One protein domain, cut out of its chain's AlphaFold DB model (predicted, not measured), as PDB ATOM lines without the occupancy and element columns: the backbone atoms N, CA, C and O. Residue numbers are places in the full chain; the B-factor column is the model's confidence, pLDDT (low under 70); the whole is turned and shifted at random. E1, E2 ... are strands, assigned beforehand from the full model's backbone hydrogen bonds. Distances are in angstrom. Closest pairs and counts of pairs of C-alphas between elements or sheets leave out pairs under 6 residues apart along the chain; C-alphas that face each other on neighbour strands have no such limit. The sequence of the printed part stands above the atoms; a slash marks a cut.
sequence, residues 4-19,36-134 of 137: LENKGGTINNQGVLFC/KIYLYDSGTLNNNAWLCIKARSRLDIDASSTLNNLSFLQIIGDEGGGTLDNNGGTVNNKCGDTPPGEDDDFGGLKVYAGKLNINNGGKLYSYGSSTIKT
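What this domain is: This is residues 4 to 19 and 36 to 134 of the 137 residues of an uncharacterized protein of Prochlorococcus marinus (strain MIT 9313) (UniProt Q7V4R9). The chain is wound in five stacked turns, a well-formed solenoid with a triangular cross-section, whose three walls are flat sheets of five parallel strands each. Each turn gives one strand to each wall: E1 E2 E3, then E4 E5 E6, E7 E8 E9, E10 E11 E12 and E13 E14 E15, with a long loop, residues 94 to 106, running out at one corner between E11 and E12. The printed part has 115 residues, with no named helix and 15 named strands, E1 to E15 in order along the chain; the class is all strand. The sheets run E1 E4 E7 E10 E13, E2 E5 E8 E11 E14 and E3 E6 E9 E12 E15, all parallel. The whole is compact, with a radius of gyration of the C-alphas of 13.0 A and spans of 37 by 33 by 28 A.

Where its parts are: The first turn holds E1, residues 4 to 7, with C-alpha 4 at (-0.104, -25.823, -14.240), then E2, residues 10 to 13, and E3, residues 17 to 19, 6.5 A from first to last C-alpha. After the cut come E4, residues 36 to 40, 12.9 A long, E5, residues 44 to 47, and E6, residues 50 to 53. The third turn holds E7, residues 58 to 62, 12.9 A, E8, residues 66 to 69, and E9, residues 72 to 76, 12.9 A. The fourth holds E10, residues 83 to 87, 12.3 A, E11, residues 90 to 93, and E12, residues 107 to 112, 12.7 A, with C-alpha 107 at (2.503, -37.252, -35.535). The fifth holds E13, residues 115 to 119, 12.4 A, E14, residues 123 to 126, and E15, residues 129 to 133, 13.1 A, with C-alpha 133 at (-7.192, -29.018, -40.876).

How they stand to each other: In the first sheet E1 and E13 are the edge strands. E1 and E4 are parallel at 5 degrees, with N 6 and O 38 2.8 A apart, within hydrogen-bond range. E7 and E10 are parallel at 6 degrees, with N 59 and O 83 2.9 A apart. In the second sheet, with edge strands E2 and E14, E5 and E8 are parallel at 6 degrees, and N 47 and O 68 are 2.8 A apart. The first and second sheets form a sandwich, two sheets face to face; their best planes are 45 degrees apart and the facing parts are 9.8 A centre to centre. In the third sheet, with edge strands E3 and E15, E6 and E9 are parallel at 18 degrees, with N 53 and O 74 2.9 A apart. E12 and E15 are parallel at 0 degrees, with N 131 and O 109 2.8 A apart. Between sheets, the closest C-alphas of E12 and E14 are those of Gly 108 and Ser 126, 5.9 A apart, and those of E9 and E10 are Ile 75 and Thr 83, 6.8 A apart. E1 and E15 are apart.

The domain as a whole: The two C-alphas farthest apart are those of Lys 7 and Glu 102, 36.9 A. Residues 20 to 35 are cut out between E3 and E4, and C-alphas 19 and 36 are 6.6 A apart across the cut. Of the links that are printed whole, E11 to E12 is long, with 13 residues, E9 to E10 is short, and the others are tight. The mean pLDDT of the printed part is 82.1; 18 residues are under 70, namely 70, 78 to 80, 95 to 107 and 134.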
ATOM      1  N   LEU A   4      -1.535 -25.596 -14.422       90.88
ATOM      2  CA  LEU A   4      -0.104 -25.823 -14.240       90.88
ATOM      3  C   LEU A   4       0.654 -24.555 -14.633       90.88
ATOM      4  O   LEU A   4       0.620 -24.155 -15.793       90.88
ATOM      5  N   GLU A   5       1.359 -23.941 -13.689       94.00
ATOM      6  CA  GLU A   5       2.211 -22.779 -13.952       94.00
ATOM      7  C   GLU A   5       3.674 -23.150 -13.734       94.00
ATOM      8  O   GLU A   5       4.041 -23.666 -12.676       94.00
ATOM      9  N   ASN A   6       4.520 -22.845 -14.712       93.88
ATOM     10  CA  ASN A   6       5.965 -22.931 -14.584       93.88
ATOM     11  C   ASN A   6       6.574 -21.535 -14.727       93.88
ATOM     12  O   ASN A   6       6.585 -20.983 -15.822       93.88
ATOM     13  N   LYS A   7       7.077 -20.975 -13.623       93.19
ATOM     14  CA  LYS A   7       7.642 -19.618 -13.539       93.19
ATOM     15  C   LYS A   7       9.167 -19.695 -13.434       93.19
ATOM     16  O   LYS A   7       9.723 -19.563 -12.347       93.19
ATOM     17  N   GLY A   8       9.825 -20.024 -14.543       90.88
ATOM     18  CA  GLY A   8      11.291 -20.085 -14.644       90.88
ATOM     19  C   GLY A   8      11.973 -21.378 -14.196       90.88
ATOM     20  O   GLY A   8      13.196 -21.433 -14.111       90.88
ATOM     21  N   GLY A   9      11.210 -22.441 -13.933       92.75
ATOM     22  CA  GLY A   9      11.742 -23.768 -13.627       92.75
ATOM     23  C   GLY A   9      11.802 -24.693 -14.844       92.75
ATOM     24  O   GLY A   9      11.364 -24.360 -15.946       92.75
ATOM     25  N   THR A  10      12.305 -25.911 -14.637       94.75
ATOM     26  CA  THR A  10      12.171 -27.004 -15.612       94.75
ATOM     27  C   THR A  10      11.204 -28.051 -15.079       94.75
ATOM     28  O   THR A  10      11.427 -28.609 -14.006       94.75
ATOM     29  N   ILE A  11      10.156 -28.348 -15.843       92.88
ATOM     30  CA  ILE A  11       9.268 -29.485 -15.605       92.88
ATOM     31  C   ILE A  11       9.642 -30.579 -16.598       92.88
ATOM     32  O   ILE A  11       9.619 -30.351 -17.805       92.88
ATOM     33  N   ASN A  12       9.961 -31.767 -16.089       89.62
ATOM     34  CA  ASN A  12      10.199 -32.955 -16.903       89.62
ATOM     35  C   ASN A  12       9.017 -33.907 -16.734       89.62
ATOM     36  O   ASN A  12       8.850 -34.503 -15.672       89.62
ATOM     37  N   ASN A  13       8.204 -34.040 -17.774       85.19
ATOM     38  CA  ASN A  13       7.096 -34.976 -17.821       85.19
ATOM     39  C   ASN A  13       7.405 -36.098 -18.822       85.19
ATOM     40  O   ASN A  13       7.699 -35.848 -19.990       85.19
ATOM     41  N   GLN A  14       7.350 -37.342 -18.347       79.44
ATOM     42  CA  GLN A  14       7.578 -38.539 -19.167       79.44
ATOM     43  C   GLN A  14       6.272 -39.222 -19.597       79.44
ATOM     44  O   GLN A  14       6.301 -40.130 -20.420       79.44
ATOM     45  N   GLY A  15       5.134 -38.811 -19.030       78.75
ATOM     46  CA  GLY A  15       3.817 -39.351 -19.367       78.75
ATOM     47  C   GLY A  15       3.076 -38.505 -20.398       78.75
ATOM     48  O   GLY A  15       3.524 -37.432 -20.784       78.75
ATOM     49  N   VAL A  16       1.892 -38.956 -20.810       81.31
ATOM     50  CA  VAL A  16       1.008 -38.153 -21.667       81.31
ATOM     51  C   VAL A  16       0.447 -36.973 -20.875       81.31
ATOM     52  O   VAL A  16      -0.073 -37.156 -19.774       81.31
ATOM     53  N   LEU A  17       0.521 -35.770 -21.444       83.44
ATOM     54  CA  LEU A  17      -0.055 -34.567 -20.853       83.44
ATOM     55  C   LEU A  17      -1.336 -34.180 -21.598       83.44
ATOM     56  O   LEU A  17      -1.307 -33.770 -22.759       83.44
ATOM     57  N   PHE A  18      -2.470 -34.293 -20.909       79.38
ATOM     58  CA  PHE A  18      -3.765 -33.852 -21.418       79.38
ATOM     59  C   PHE A  18      -4.148 -32.517 -20.791       79.38
ATOM     60  O   PHE A  18      -4.442 -32.432 -19.600       79.38
ATOM     61  N   CYS A  19      -4.202 -31.479 -21.618       81.38
ATOM     62  CA  CYS A  19      -4.846 -30.226 -21.271       81.38
ATOM     63  C   CYS A  19      -6.307 -30.326 -21.730       81.38
ATOM     64  O   CYS A  19      -6.621 -30.154 -22.910       81.38
ATOM     65  N   LYS A  36      -5.466 -25.389 -18.011       90.62
ATOM     66  CA  LYS A  36      -4.554 -24.321 -18.436       90.62
ATOM     67  C   LYS A  36      -3.120 -24.678 -18.069       90.62
ATOM     68  O   LYS A  36      -2.855 -25.114 -16.949       90.62
ATOM     69  N   ILE A  37      -2.204 -24.496 -19.011       92.31
ATOM     70  CA  ILE A  37      -0.766 -24.623 -18.786       92.31
ATOM     71  C   ILE A  37      -0.122 -23.297 -19.164       92.31
ATOM     72  O   ILE A  37      -0.398 -22.753 -20.231       92.31
ATOM     73  N   TYR A  38       0.750 -22.805 -18.297       94.50
ATOM     74  CA  TYR A  38       1.445 -21.548 -18.490       94.50
ATOM     75  C   TYR A  38       2.947 -21.719 -18.285       94.50
ATOM     76  O   TYR A  38       3.377 -22.219 -17.242       94.50
ATOM     77  N   LEU A  39       3.742 -21.290 -19.266       94.94
ATOM     78  CA  LEU A  39       5.202 -21.252 -19.188       94.94
ATOM     79  C   LEU A  39       5.680 -19.796 -19.205       94.94
ATOM     80  O   LEU A  39       5.632 -19.129 -20.242       94.94
ATOM     81  N   TYR A  40       6.196 -19.331 -18.072       92.81
ATOM     82  CA  TYR A  40       6.637 -17.958 -17.824       92.81
ATOM     83  C   TYR A  40       8.099 -17.900 -17.385       92.81
ATOM     84  O   TYR A  40       8.656 -18.903 -16.936       92.81
ATOM     85  N   ASP A  41       8.694 -16.709 -17.463       90.88
ATOM     86  CA  ASP A  41       9.992 -16.373 -16.864       90.88
ATOM     87  C   ASP A  41      11.131 -17.332 -17.246       90.88
ATOM     88  O   ASP A  41      11.899 -17.772 -16.397       90.88
ATOM     89  N   SER A  42      11.237 -17.681 -18.535       93.06
ATOM     90  CA  SER A  42      12.186 -18.687 -19.050       93.06
ATOM     91  C   SER A  42      11.895 -20.131 -18.606       93.06
ATOM     92  O   SER A  42      12.768 -21.001 -18.632       93.06
ATOM     93  N   GLY A  43      10.649 -20.413 -18.224       95.25
ATOM     94  CA  GLY A  43      10.182 -21.742 -17.858       95.25
ATOM     95  C   GLY A  43      10.319 -22.732 -19.013       95.25
ATOM     96  O   GLY A  43       9.972 -22.443 -20.159       95.25
ATOM     97  N   THR A  44      10.810 -23.927 -18.697       94.19
ATOM     98  CA  THR A  44      10.945 -25.030 -19.649       94.19
ATOM     99  C   THR A  44      10.010 -26.177 -19.288       94.19
ATOM    100  O   THR A  44      10.049 -26.686 -18.168       94.19
ATOM    101  N   LEU A  45       9.182 -26.616 -20.233       92.56
ATOM    102  CA  LEU A  45       8.438 -27.871 -20.134       92.56
ATOM    103  C   LEU A  45       9.026 -28.872 -21.121       92.56
ATOM    104  O   LEU A  45       8.903 -28.698 -22.329       92.56
ATOM    105  N   ASN A  46       9.645 -29.922 -20.590       89.88
ATOM    106  CA  ASN A  46      10.100 -31.077 -21.347       89.88
ATOM    107  C   ASN A  46       9.034 -32.170 -21.241       89.88
ATOM    108  O   ASN A  46       8.896 -32.801 -20.195       89.88
ATOM    109  N   ASN A  47       8.275 -32.383 -22.312       86.19
ATOM    110  CA  ASN A  47       7.267 -33.427 -22.419       86.19
ATOM    111  C   ASN A  47       7.737 -34.483 -23.422       86.19
ATOM    112  O   ASN A  47       7.706 -34.253 -24.628       86.19
ATOM    113  N   ASN A  48       8.189 -35.639 -22.936       77.19
ATOM    114  CA  ASN A  48       8.746 -36.694 -23.793       77.19
ATOM    115  C   ASN A  48       7.685 -37.670 -24.338       77.19
ATOM    116  O   ASN A  48       7.934 -38.861 -24.481       77.19
ATOM    117  N   ALA A  49       6.463 -37.179 -24.534       77.50
ATOM    118  CA  ALA A  49       5.311 -37.975 -24.934       77.50
ATOM    119  C   ALA A  49       4.299 -37.086 -25.673       77.50
ATOM    120  O   ALA A  49       4.625 -35.999 -26.151       77.50
ATOM    121  N   TRP A  50       3.049 -37.528 -25.779       82.31
ATOM    122  CA  TRP A  50       1.985 -36.741 -26.393       82.31
ATOM    123  C   TRP A  50       1.547 -35.583 -25.486       82.31
ATOM    124  O   TRP A  50       1.338 -35.753 -24.282       82.31
ATOM    125  N   LEU A  51       1.398 -34.404 -26.083       87.94
ATOM    126  CA  LEU A  51       0.673 -33.270 -25.530       87.94
ATOM    127  C   LEU A  51      -0.592 -33.015 -26.359       87.94
ATOM    128  O   LEU A  51      -0.510 -32.700 -27.548       87.94
ATOM    129  N   CYS A  52      -1.759 -33.140 -25.728       87.25
ATOM    130  CA  CYS A  52      -3.055 -32.879 -26.351       87.25
ATOM    131  C   CYS A  52      -3.740 -31.688 -25.669       87.25
ATOM    132  O   CYS A  52      -3.911 -31.680 -24.447       87.25
ATOM    133  N   ILE A  53      -4.141 -30.692 -26.460       88.88
ATOM    134  CA  ILE A  53      -4.861 -29.496 -26.014       88.88
ATOM    135  C   ILE A  53      -6.234 -29.500 -26.682       88.88
ATOM    136  O   ILE A  53      -6.331 -29.386 -27.902       88.88
ATOM    137  N   LYS A  54      -7.303 -29.623 -25.895       85.44
ATOM    138  CA  LYS A  54      -8.678 -29.742 -26.411       85.44
ATOM    139  C   LYS A  54      -9.695 -29.090 -25.486       85.44
ATOM    140  O   LYS A  54      -9.372 -28.787 -24.338       85.44
ATOM    141  N   ALA A  55     -10.933 -28.942 -25.951       82.06
ATOM    142  CA  ALA A  55     -12.074 -28.698 -25.075       82.06
ATOM    143  C   ALA A  55     -11.908 -27.456 -24.161       82.06
ATOM    144  O   ALA A  55     -11.794 -27.571 -22.939       82.06
ATOM    145  N   ARG A  56     -11.810 -26.262 -24.768       83.25
ATOM    146  CA  ARG A  56     -11.583 -24.961 -24.088       83.25
ATOM    147  C   ARG A  56     -10.299 -24.876 -23.255       83.25
ATOM    148  O   ARG A  56     -10.189 -24.017 -22.378       83.25
ATOM    149  N   SER A  57      -9.343 -25.772 -23.484       88.25
ATOM    150  CA  SER A  57      -8.066 -25.775 -22.767       88.25
ATOM    151  C   SER A  57      -7.026 -24.918 -23.465       88.25
ATOM    152  O   SER A  57      -7.092 -24.683 -24.675       88.25
ATOM    153  N   ARG A  58      -6.049 -24.451 -22.693       91.31
ATOM    154  CA  ARG A  58      -5.090 -23.449 -23.150       91.31
ATOM    155  C   ARG A  58      -3.670 -23.793 -22.725       91.31
ATOM    156  O   ARG A  58      -3.447 -24.228 -21.597       91.31
ATOM    157  N   LEU A  59      -2.724 -23.587 -23.632       93.81
ATOM    158  CA  LEU A  59      -1.296 -23.577 -23.344       93.81
ATOM    159  C   LEU A  59      -0.712 -22.244 -23.790       93.81
ATOM    160  O   LEU A  59      -0.703 -21.954 -24.985       93.81
ATOM    161  N   ASP A  60      -0.185 -21.493 -22.836       94.81
ATOM    162  CA  ASP A  60       0.464 -20.213 -23.084       94.81
ATOM    163  C   ASP A  60       1.961 -20.321 -22.825       94.81
ATOM    164  O   ASP A  60       2.406 -20.855 -21.804       94.81
ATOM    165  N   ILE A  61       2.737 -19.803 -23.770       94.12
ATOM    166  CA  ILE A  61       4.194 -19.822 -23.741       94.12
ATOM    167  C   ILE A  61       4.672 -18.396 -23.968       94.12
ATOM    168  O   ILE A  61       4.554 -17.865 -25.073       94.12
ATOM    169  N   ASP A  62       5.216 -17.787 -22.925       93.69
ATOM    170  CA  ASP A  62       5.709 -16.419 -22.995       93.69
ATOM    171  C   ASP A  62       7.132 -16.336 -23.549       93.69
ATOM    172  O   ASP A  62       7.842 -17.332 -23.730       93.69
ATOM    173  N   ALA A  63       7.546 -15.100 -23.828       86.44
ATOM    174  CA  ALA A  63       8.893 -14.777 -24.254       86.44
ATOM    175  C   ALA A  63       9.933 -15.461 -23.360       86.44
ATOM    176  O   ALA A  63       9.807 -15.464 -22.136       86.44
ATOM    177  N   SER A  64      10.971 -16.021 -23.986       88.19
ATOM    178  CA  SER A  64      12.057 -16.804 -23.363       88.19
ATOM    179  C   SER A  64      11.689 -18.186 -22.802       88.19
ATOM    180  O   SER A  64      12.598 -18.965 -22.519       88.19
ATOM    181  N   SER A  65      10.405 -18.540 -22.696       96.06
ATOM    182  CA  SER A  65       9.982 -19.882 -22.282       96.06
ATOM    183  C   SER A  65      10.140 -20.902 -23.409       96.06
ATOM    184  O   SER A  65      10.088 -20.570 -24.599       96.06
ATOM    185  N   THR A  66      10.328 -22.169 -23.036       94.31
ATOM    186  CA  THR A  66      10.530 -23.264 -23.991       94.31
ATOM    187  C   THR A  66       9.595 -24.434 -23.709       94.31
ATOM    188  O   THR A  66       9.583 -24.998 -22.618       94.31
ATOM    189  N   LEU A  67       8.842 -24.847 -24.723       91.75
ATOM    190  CA  LEU A  67       8.176 -26.143 -24.754       91.75
ATOM    191  C   LEU A  67       9.012 -27.089 -25.611       91.75
ATOM    192  O   LEU A  67       9.047 -26.949 -26.830       91.75
ATOM    193  N   ASN A  68       9.649 -28.071 -24.986       87.38
ATOM    194  CA  ASN A  68      10.252 -29.195 -25.689       87.38
ATOM    195  C   ASN A  68       9.268 -30.356 -25.641       87.38
ATOM    196  O   ASN A  68       9.037 -30.940 -24.586       87.38
ATOM    197  N   ASN A  69       8.678 -30.679 -26.781       72.31
ATOM    198  CA  ASN A  69       7.774 -31.801 -26.930       72.31
ATOM    199  C   ASN A  69       8.426 -32.823 -27.858       72.31
ATOM    200  O   ASN A  69       8.734 -32.482 -28.999       72.31
ATOM    201  N   LEU A  70       8.680 -34.032 -27.357       63.97
ATOM    202  CA  LEU A  70       9.527 -35.003 -28.053       63.97
ATOM    203  C   LEU A  70       8.740 -36.108 -28.776       63.97
ATOM    204  O   LEU A  70       9.345 -37.077 -29.221       63.97
ATOM    205  N   SER A  71       7.409 -36.036 -28.896       70.75
ATOM    206  CA  SER A  71       6.683 -37.115 -29.598       70.75
ATOM    207  C   SER A  71       5.496 -36.668 -30.429       70.75
ATOM    208  O   SER A  71       5.378 -37.125 -31.558       70.75
ATOM    209  N   PHE A  72       4.601 -35.823 -29.905       80.19
ATOM    210  CA  PHE A  72       3.425 -35.395 -30.668       80.19
ATOM    211  C   PHE A  72       2.721 -34.205 -30.015       80.19
ATOM    212  O   PHE A  72       2.441 -34.241 -28.812       80.19
ATOM    213  N   LEU A  73       2.403 -33.161 -30.785       86.62
ATOM    214  CA  LEU A  73       1.559 -32.045 -30.347       86.62
ATOM    215  C   LEU A  73       0.239 -32.063 -31.116       86.62
ATOM    216  O   LEU A  73       0.224 -31.913 -32.339       86.62
ATOM    217  N   GLN A  74      -0.870 -32.181 -30.388       87.69
ATOM    218  CA  GLN A  74      -2.206 -32.091 -30.960       87.69
ATOM    219  C   GLN A  74      -3.010 -30.953 -30.337       87.69
ATOM    220  O   GLN A  74      -3.080 -30.821 -29.115       87.69
ATOM    221  N   ILE A  75      -3.666 -30.172 -31.189       87.44
ATOM    222  CA  ILE A  75      -4.591 -29.110 -30.799       87.44
ATOM    223  C   ILE A  75      -5.939 -29.399 -31.464       87.44
ATOM    224  O   ILE A  75      -6.039 -29.380 -32.691       87.44
ATOM    225  N   ILE A  76      -6.967 -29.678 -30.667       85.00
ATOM    226  CA  ILE A  76      -8.311 -30.034 -31.143       85.00
ATOM    227  C   ILE A  76      -9.292 -28.913 -30.808       85.00
ATOM    228  O   ILE A  76      -9.311 -28.408 -29.691       85.00
ATOM    229  N   GLY A  77     -10.106 -28.533 -31.783       70.88
ATOM    230  CA  GLY A  77     -11.046 -27.420 -31.771       70.88
ATOM    231  C   GLY A  77     -12.516 -27.779 -31.611       70.88
ATOM    232  O   GLY A  77     -13.359 -26.959 -31.965       70.88
ATOM    233  N   ASP A  78     -12.835 -28.982 -31.135       68.06
ATOM    234  CA  ASP A  78     -14.199 -29.360 -30.744       68.06
ATOM    235  C   ASP A  78     -14.758 -28.417 -29.659       68.06
ATOM    236  O   ASP A  78     -14.024 -27.581 -29.148       68.06
ATOM    237  N   GLU A  79     -16.057 -28.494 -29.346       61.00
ATOM    238  CA  GLU A  79     -16.817 -27.616 -28.428       61.00
ATOM    239  C   GLU A  79     -15.982 -26.663 -27.534       61.00
ATOM    240  O   GLU A  79     -15.622 -26.946 -26.391       61.00
ATOM    241  N   GLY A  80     -15.673 -25.478 -28.079       64.19
ATOM    242  CA  GLY A  80     -14.970 -24.387 -27.393       64.19
ATOM    243  C   GLY A  80     -13.434 -24.379 -27.481       64.19
ATOM    244  O   GLY A  80     -12.823 -23.392 -27.088       64.19
ATOM    245  N   GLY A  81     -12.837 -25.414 -28.057       74.94
ATOM    246  CA  GLY A  81     -11.545 -25.442 -28.732       74.94
ATOM    247  C   GLY A  81     -10.289 -25.294 -27.877       74.94
ATOM    248  O   GLY A  81     -10.142 -24.391 -27.057       74.94
ATOM    249  N   GLY A  82      -9.332 -26.185 -28.109       87.19
ATOM    250  CA  GLY A  82      -7.972 -26.086 -27.610       87.19
ATOM    251  C   GLY A  82      -7.216 -24.929 -28.260       87.19
ATOM    252  O   GLY A  82      -7.343 -24.680 -29.464       87.19
ATOM    253  N   THR A  83      -6.427 -24.221 -27.458       91.44
ATOM    254  CA  THR A  83      -5.615 -23.087 -27.906       91.44
ATOM    255  C   THR A  83      -4.174 -23.244 -27.434       91.44
ATOM    256  O   THR A  83      -3.933 -23.471 -26.251       91.44
ATOM    257  N   LEU A  84      -3.222 -23.092 -28.351       93.75
ATOM    258  CA  LEU A  84      -1.820 -22.845 -28.030       93.75
ATOM    259  C   LEU A  84      -1.476 -21.414 -28.438       93.75
ATOM    260  O   LEU A  84      -1.511 -21.104 -29.630       93.75
ATOM    261  N   ASP A  85      -1.098 -20.586 -27.466       94.88
ATOM    262  CA  ASP A  85      -0.588 -19.235 -27.693       94.88
ATOM    263  C   ASP A  85       0.905 -19.180 -27.359       94.88
ATOM    264  O   ASP A  85       1.316 -19.204 -26.201       94.88
ATOM    265  N   ASN A  86       1.736 -19.088 -28.393       94.31
ATOM    266  CA  ASN A  86       3.169 -18.876 -28.260       94.31
ATOM    267  C   ASN A  86       3.499 -17.395 -28.483       94.31
ATOM    268  O   ASN A  86       3.626 -16.942 -29.620       94.31
ATOM    269  N   ASN A  87       3.650 -16.643 -27.396       94.94
ATOM    270  CA  ASN A  87       3.868 -15.199 -27.372       94.94
ATOM    271  C   ASN A  87       5.357 -14.856 -27.182       94.94
ATOM    272  O   ASN A  87       5.737 -14.181 -26.226       94.94
ATOM    273  N   GLY A  88       6.204 -15.293 -28.117       92.81
ATOM    274  CA  GLY A  88       7.649 -15.017 -28.103       92.81
ATOM    275  C   GLY A  88       8.523 -16.149 -27.556       92.81
ATOM    276  O   GLY A  88       9.746 -16.001 -27.495       92.81
ATOM    277  N   GLY A  89       7.928 -17.270 -27.151       94.25
ATOM    278  CA  GLY A  89       8.639 -18.462 -26.699       94.25
ATOM    279  C   GLY A  89       9.079 -19.387 -27.838       94.25
ATOM    280  O   GLY A  89       8.878 -19.124 -29.030       94.25
ATOM    281  N   THR A  90       9.690 -20.510 -27.469       94.31
ATOM    282  CA  THR A  90      10.128 -21.547 -28.415       94.31
ATOM    283  C   THR A  90       9.361 -22.844 -28.193       94.31
ATOM    284  O   THR A  90       9.407 -23.421 -27.112       94.31
ATOM    285  N   VAL A  91       8.696 -23.338 -29.234       92.19
ATOM    286  CA  VAL A  91       8.113 -24.680 -29.274       92.19
ATOM    287  C   VAL A  91       8.993 -25.568 -30.140       92.19
ATOM    288  O   VAL A  91       9.068 -25.386 -31.354       92.19
ATOM    289  N   ASN A  92       9.639 -26.545 -29.518       88.31
ATOM    290  CA  ASN A  92      10.395 -27.595 -30.182       88.31
ATOM    291  C   ASN A  92       9.564 -28.874 -30.162       88.31
ATOM    292  O   ASN A  92       9.649 -29.656 -29.223       88.31
ATOM    293  N   ASN A  93       8.755 -29.072 -31.194       82.12
ATOM    294  CA  ASN A  93       7.978 -30.283 -31.403       82.12
ATOM    295  C   ASN A  93       8.791 -31.268 -32.257       82.12
ATOM    296  O   ASN A  93       8.560 -31.417 -33.458       82.12
ATOM    297  N   LYS A  94       9.827 -31.844 -31.645       72.50
ATOM    298  CA  LYS A  94      10.699 -32.849 -32.266       72.50
ATOM    299  C   LYS A  94      10.069 -34.211 -32.062       72.50
ATOM    300  O   LYS A  94       9.647 -34.492 -30.958       72.50
ATOM    301  N   CYS A  95       9.998 -35.060 -33.075       57.09
ATOM    302  CA  CYS A  95       9.607 -36.436 -32.823       57.09
ATOM    303  C   CYS A  95      10.846 -37.287 -32.542       57.09
ATOM    304  O   CYS A  95      11.549 -37.648 -33.476       57.09
ATOM    305  N   GLY A  96      11.093 -37.585 -31.268       54.47
ATOM    306  CA  GLY A  96      12.104 -38.526 -30.796       54.47
ATOM    307  C   GLY A  96      13.512 -38.301 -31.353       54.47
ATOM    308  O   GLY A  96      13.839 -37.252 -31.908       54.47
ATOM    309  N   ASP A  97      14.349 -39.322 -31.186       50.84
ATOM    310  CA  ASP A  97      15.678 -39.413 -31.799       50.84
ATOM    311  C   ASP A  97      15.622 -39.956 -33.243       50.84
ATOM    312  O   ASP A  97      16.661 -40.130 -33.881       50.84
ATOM    313  N   THR A  98      14.426 -40.238 -33.774       47.22
ATOM    314  CA  THR A  98      14.262 -40.828 -35.106       47.22
ATOM    315  C   THR A  98      14.445 -39.752 -36.184       47.22
ATOM    316  O   THR A  98      13.735 -38.739 -36.175       47.22
ATOM    317  N   PRO A  99      15.393 -39.923 -37.125       44.00
ATOM    318  CA  PRO A  99      15.580 -38.998 -38.235       44.00
ATOM    319  C   PRO A  99      14.290 -38.828 -39.056       44.00
ATOM    320  O   PRO A  99      13.487 -39.760 -39.143       44.00
ATOM    321  N   PRO A 100      14.085 -37.668 -39.709       44.38
ATOM    322  CA  PRO A 100      12.977 -37.497 -40.643       44.38
ATOM    323  C   PRO A 100      12.988 -38.610 -41.707       44.38
ATOM    324  O   PRO A 100      13.961 -38.718 -42.450       44.38
ATOM    325  N   GLY A 101      11.908 -39.395 -41.796       45.12
ATOM    326  CA  GLY A 101      11.665 -40.323 -42.908       45.12
ATOM    327  C   GLY A 101      11.773 -41.828 -42.633       45.12
ATOM    328  O   GLY A 101      11.628 -42.575 -43.596       45.12
ATOM    329  N   GLU A 102      12.000 -42.293 -41.395       48.03
ATOM    330  CA  GLU A 102      12.042 -43.749 -41.115       48.03
ATOM    331  C   GLU A 102      10.796 -44.334 -40.429       48.03
ATOM    332  O   GLU A 102      10.588 -45.532 -40.549       48.03
ATOM    333  N   ASP A 103       9.904 -43.526 -39.844       44.56
ATOM    334  CA  ASP A 103       8.599 -43.984 -39.342       44.56
ATOM    335  C   ASP A 103       7.547 -42.864 -39.496       44.56
ATOM    336  O   ASP A 103       7.503 -41.905 -38.721       44.56
ATOM    337  N   ASP A 104       6.689 -42.968 -40.515       44.75
ATOM    338  CA  ASP A 104       5.610 -42.005 -40.819       44.75
ATOM    339  C   ASP A 104       4.447 -42.023 -39.800       44.75
ATOM    340  O   ASP A 104       3.537 -41.190 -39.870       44.75
ATOM    341  N   ASP A 105       4.478 -42.934 -38.823       50.97
ATOM    342  CA  ASP A 105       3.440 -43.072 -37.790       50.97
ATOM    343  C   ASP A 105       3.559 -42.037 -36.662       50.97
ATOM    344  O   ASP A 105       2.649 -41.866 -35.842       50.97
ATOM    345  N   PHE A 106       4.659 -41.291 -36.631       54.25
ATOM    346  CA  PHE A 106       4.865 -40.243 -35.654       54.25
ATOM    347  C   PHE A 106       4.206 -38.926 -36.078       54.25
ATOM    348  O   PHE A 106       4.621 -38.245 -37.019       54.25
ATOM    349  N   GLY A 107       3.158 -38.540 -35.347       61.44
ATOM    350  CA  GLY A 107       2.503 -37.252 -35.535       61.44
ATOM    351  C   GLY A 107       3.449 -36.122 -35.142       61.44
ATOM    352  O   GLY A 107       3.806 -36.005 -33.978       61.44
ATOM    353  N   GLY A 108       3.832 -35.264 -36.086       75.25
ATOM    354  CA  GLY A 108       4.512 -34.010 -35.782       75.25
ATOM    355  C   GLY A 108       3.539 -33.057 -35.089       75.25
ATOM    356  O   GLY A 108       3.248 -33.173 -33.898       75.25
ATOM    357  N   LEU A 109       3.010 -32.086 -35.824       85.44
ATOM    358  CA  LEU A 109       1.958 -31.196 -35.333       85.44
ATOM    359  C   LEU A 109       0.628 -31.575 -35.978       85.44
ATOM    360  O   LEU A 109       0.534 -31.606 -37.204       85.44
ATOM    361  N   LYS A 110      -0.423 -31.766 -35.179       86.31
ATOM    362  CA  LYS A 110      -1.792 -31.850 -35.696       86.31
ATOM    363  C   LYS A 110      -2.683 -30.778 -35.084       86.31
ATOM    364  O   LYS A 110      -2.855 -30.723 -33.871       86.31
ATOM    365  N   VAL A 111      -3.273 -29.940 -35.931       85.94
ATOM    366  CA  VAL A 111      -4.259 -28.931 -35.528       85.94
ATOM    367  C   VAL A 111      -5.568 -29.232 -36.244       85.94
ATOM    368  O   VAL A 111      -5.631 -29.143 -37.467       85.94
ATOM    369  N   TYR A 112      -6.601 -29.589 -35.487       85.38
ATOM    370  CA  TYR A 112      -7.921 -29.955 -36.000       85.38
ATOM    371  C   TYR A 112      -8.958 -28.996 -35.456       85.38
ATOM    372  O   TYR A 112      -9.321 -29.114 -34.293       85.38
ATOM    373  N   ALA A 113      -9.375 -28.004 -36.245       83.19
ATOM    374  CA  ALA A 113     -10.266 -26.914 -35.819       83.19
ATOM    375  C   ALA A 113      -9.785 -26.084 -34.598       83.19
ATOM    376  O   ALA A 113     -10.478 -25.160 -34.175       83.19
ATOM    377  N   GLY A 114      -8.633 -26.411 -34.001       84.19
ATOM    378  CA  GLY A 114      -8.058 -25.732 -32.843       84.19
ATOM    379  C   GLY A 114      -7.317 -24.453 -33.221       84.19
ATOM    380  O   GLY A 114      -7.140 -24.139 -34.400       84.19
ATOM    381  N   LYS A 115      -6.860 -23.708 -32.212       90.19
ATOM    382  CA  LYS A 115      -6.129 -22.450 -32.412       90.19
ATOM    383  C   LYS A 115      -4.645 -22.636 -32.123       90.19
ATOM    384  O   LYS A 115      -4.269 -23.034 -31.024       90.19
ATOM    385  N   LEU A 116      -3.815 -22.320 -33.110       91.88
ATOM    386  CA  LEU A 116      -2.364 -22.250 -32.986       91.88
ATOM    387  C   LEU A 116      -1.924 -20.825 -33.311       91.88
ATOM    388  O   LEU A 116      -1.936 -20.429 -34.475       91.88
ATOM    389  N   ASN A 117      -1.532 -20.072 -32.291       93.69
ATOM    390  CA  ASN A 117      -1.102 -18.691 -32.435       93.69
ATOM    391  C   ASN A 117       0.399 -18.593 -32.154       93.69
ATOM    392  O   ASN A 117       0.855 -18.918 -31.060       93.69
ATOM    393  N   ILE A 118       1.171 -18.149 -33.149       93.12
ATOM    394  CA  ILE A 118       2.611 -17.898 -33.027       93.12
ATOM    395  C   ILE A 118       2.835 -16.394 -33.202       93.12
ATOM    396  O   ILE A 118       2.770 -15.875 -34.314       93.12
ATOM    397  N   ASN A 119       3.073 -15.696 -32.095       92.56
ATOM    398  CA  ASN A 119       3.097 -14.237 -32.019       92.56
ATOM    399  C   ASN A 119       4.425 -13.729 -31.446       92.56
ATOM    400  O   ASN A 119       5.201 -14.487 -30.866       92.56
ATOM    401  N   ASN A 120       4.669 -12.418 -31.560       93.81
ATOM    402  CA  ASN A 120       5.764 -11.708 -30.879       93.81
ATOM    403  C   ASN A 120       7.160 -12.329 -31.090       93.81
ATOM    404  O   ASN A 120       7.981 -12.362 -30.178       93.81
ATOM    405  N   GLY A 121       7.430 -12.848 -32.292       91.19
ATOM    406  CA  GLY A 121       8.703 -13.503 -32.617       91.19
ATOM    407  C   GLY A 121       8.845 -14.927 -32.068       91.19
ATOM    408  O   GLY A 121       9.942 -15.486 -32.116       91.19
ATOM    409  N   GLY A 122       7.754 -15.511 -31.566       91.88
ATOM    410  CA  GLY A 122       7.696 -16.901 -31.140       91.88
ATOM    411  C   GLY A 122       8.070 -17.845 -32.276       91.88
ATOM    412  O   GLY A 122       7.840 -17.565 -33.454       91.88
ATOM    413  N   LYS A 123       8.680 -18.972 -31.920       93.62
ATOM    414  CA  LYS A 123       9.169 -19.958 -32.884       93.62
ATOM    415  C   LYS A 123       8.492 -21.294 -32.655       93.62
ATOM    416  O   LYS A 123       8.346 -21.728 -31.517       93.62
ATOM    417  N   LEU A 124       8.116 -21.947 -33.746       91.12
ATOM    418  CA  LEU A 124       7.629 -23.316 -33.750       91.12
ATOM    419  C   LEU A 124       8.495 -24.125 -34.705       91.12
ATOM    420  O   LEU A 124       8.529 -23.860 -35.906       91.12
ATOM    421  N   TYR A 125       9.161 -25.129 -34.161       86.56
ATOM    422  CA  TYR A 125       9.896 -26.126 -34.911       86.56
ATOM    423  C   TYR A 125       9.114 -27.432 -34.825       86.56
ATOM    424  O   TYR A 125       9.017 -28.014 -33.748       86.56
ATOM    425  N   SER A 126       8.525 -27.867 -35.939       82.12
ATOM    426  CA  SER A 126       7.819 -29.146 -36.034       82.12
ATOM    427  C   SER A 126       8.612 -30.089 -36.924       82.12
ATOM    428  O   SER A 126       8.974 -29.720 -38.042       82.12
ATOM    429  N   TYR A 127       8.890 -31.284 -36.417       73.62
ATOM    430  CA  TYR A 127       9.628 -32.320 -37.126       73.62
ATOM    431  C   TYR A 127       8.700 -33.519 -37.337       73.62
ATOM    432  O   TYR A 127       7.949 -33.883 -36.434       73.62
ATOM    433  N   GLY A 128       8.730 -34.102 -38.534       72.25
ATOM    434  CA  GLY A 128       7.772 -35.129 -38.953       72.25
ATOM    435  C   GLY A 128       6.540 -34.559 -39.665       72.25
ATOM    436  O   GLY A 128       6.432 -33.352 -39.917       72.25
ATOM    437  N   SER A 129       5.608 -35.442 -40.027       75.12
ATOM    438  CA  SER A 129       4.411 -35.064 -40.778       75.12
ATOM    439  C   SER A 129       3.533 -34.126 -39.941       75.12
ATOM    440  O   SER A 129       3.200 -34.390 -38.785       75.12
ATOM    441  N   SER A 130       3.190 -32.971 -40.509       78.69
ATOM    442  CA  SER A 130       2.355 -31.973 -39.841       78.69
ATOM    443  C   SER A 130       1.078 -31.758 -40.639       78.69
ATOM    444  O   SER A 130       1.102 -31.671 -41.862       78.69
ATOM    445  N   THR A 131      -0.052 -31.699 -39.946       82.06
ATOM    446  CA  THR A 131      -1.376 -31.542 -40.544       82.06
ATOM    447  C   THR A 131      -2.117 -30.415 -39.843       82.06
ATOM    448  O   THR A 131      -2.316 -30.442 -38.632       82.06
ATOM    449  N   ILE A 132      -2.565 -29.431 -40.615       82.50
ATOM    450  CA  ILE A 132      -3.479 -28.390 -40.147       82.50
ATOM    451  C   ILE A 132      -4.766 -28.556 -40.947       82.50
ATOM    452  O   ILE A 132      -4.763 -28.379 -42.164       82.50
ATOM    453  N   LYS A 133      -5.860 -28.926 -40.277       80.56
ATOM    454  CA  LYS A 133      -7.192 -29.018 -40.876       80.56
ATOM    455  C   LYS A 133      -8.119 -27.997 -40.236       80.56
ATOM    456  O   LYS A 133      -8.340 -27.986 -39.024       80.56
ATOM    457  N   THR A 134      -8.704 -27.163 -41.081       64.44
ATOM    458  CA  THR A 134      -9.766 -26.232 -40.709       64.44
ATOM    459  C   THR A 134     -11.114 -26.921 -40.934       64.44
ATOM    460  O   THR A 134     -11.670 -26.849 -42.025       64.44
TER     461      THR A 134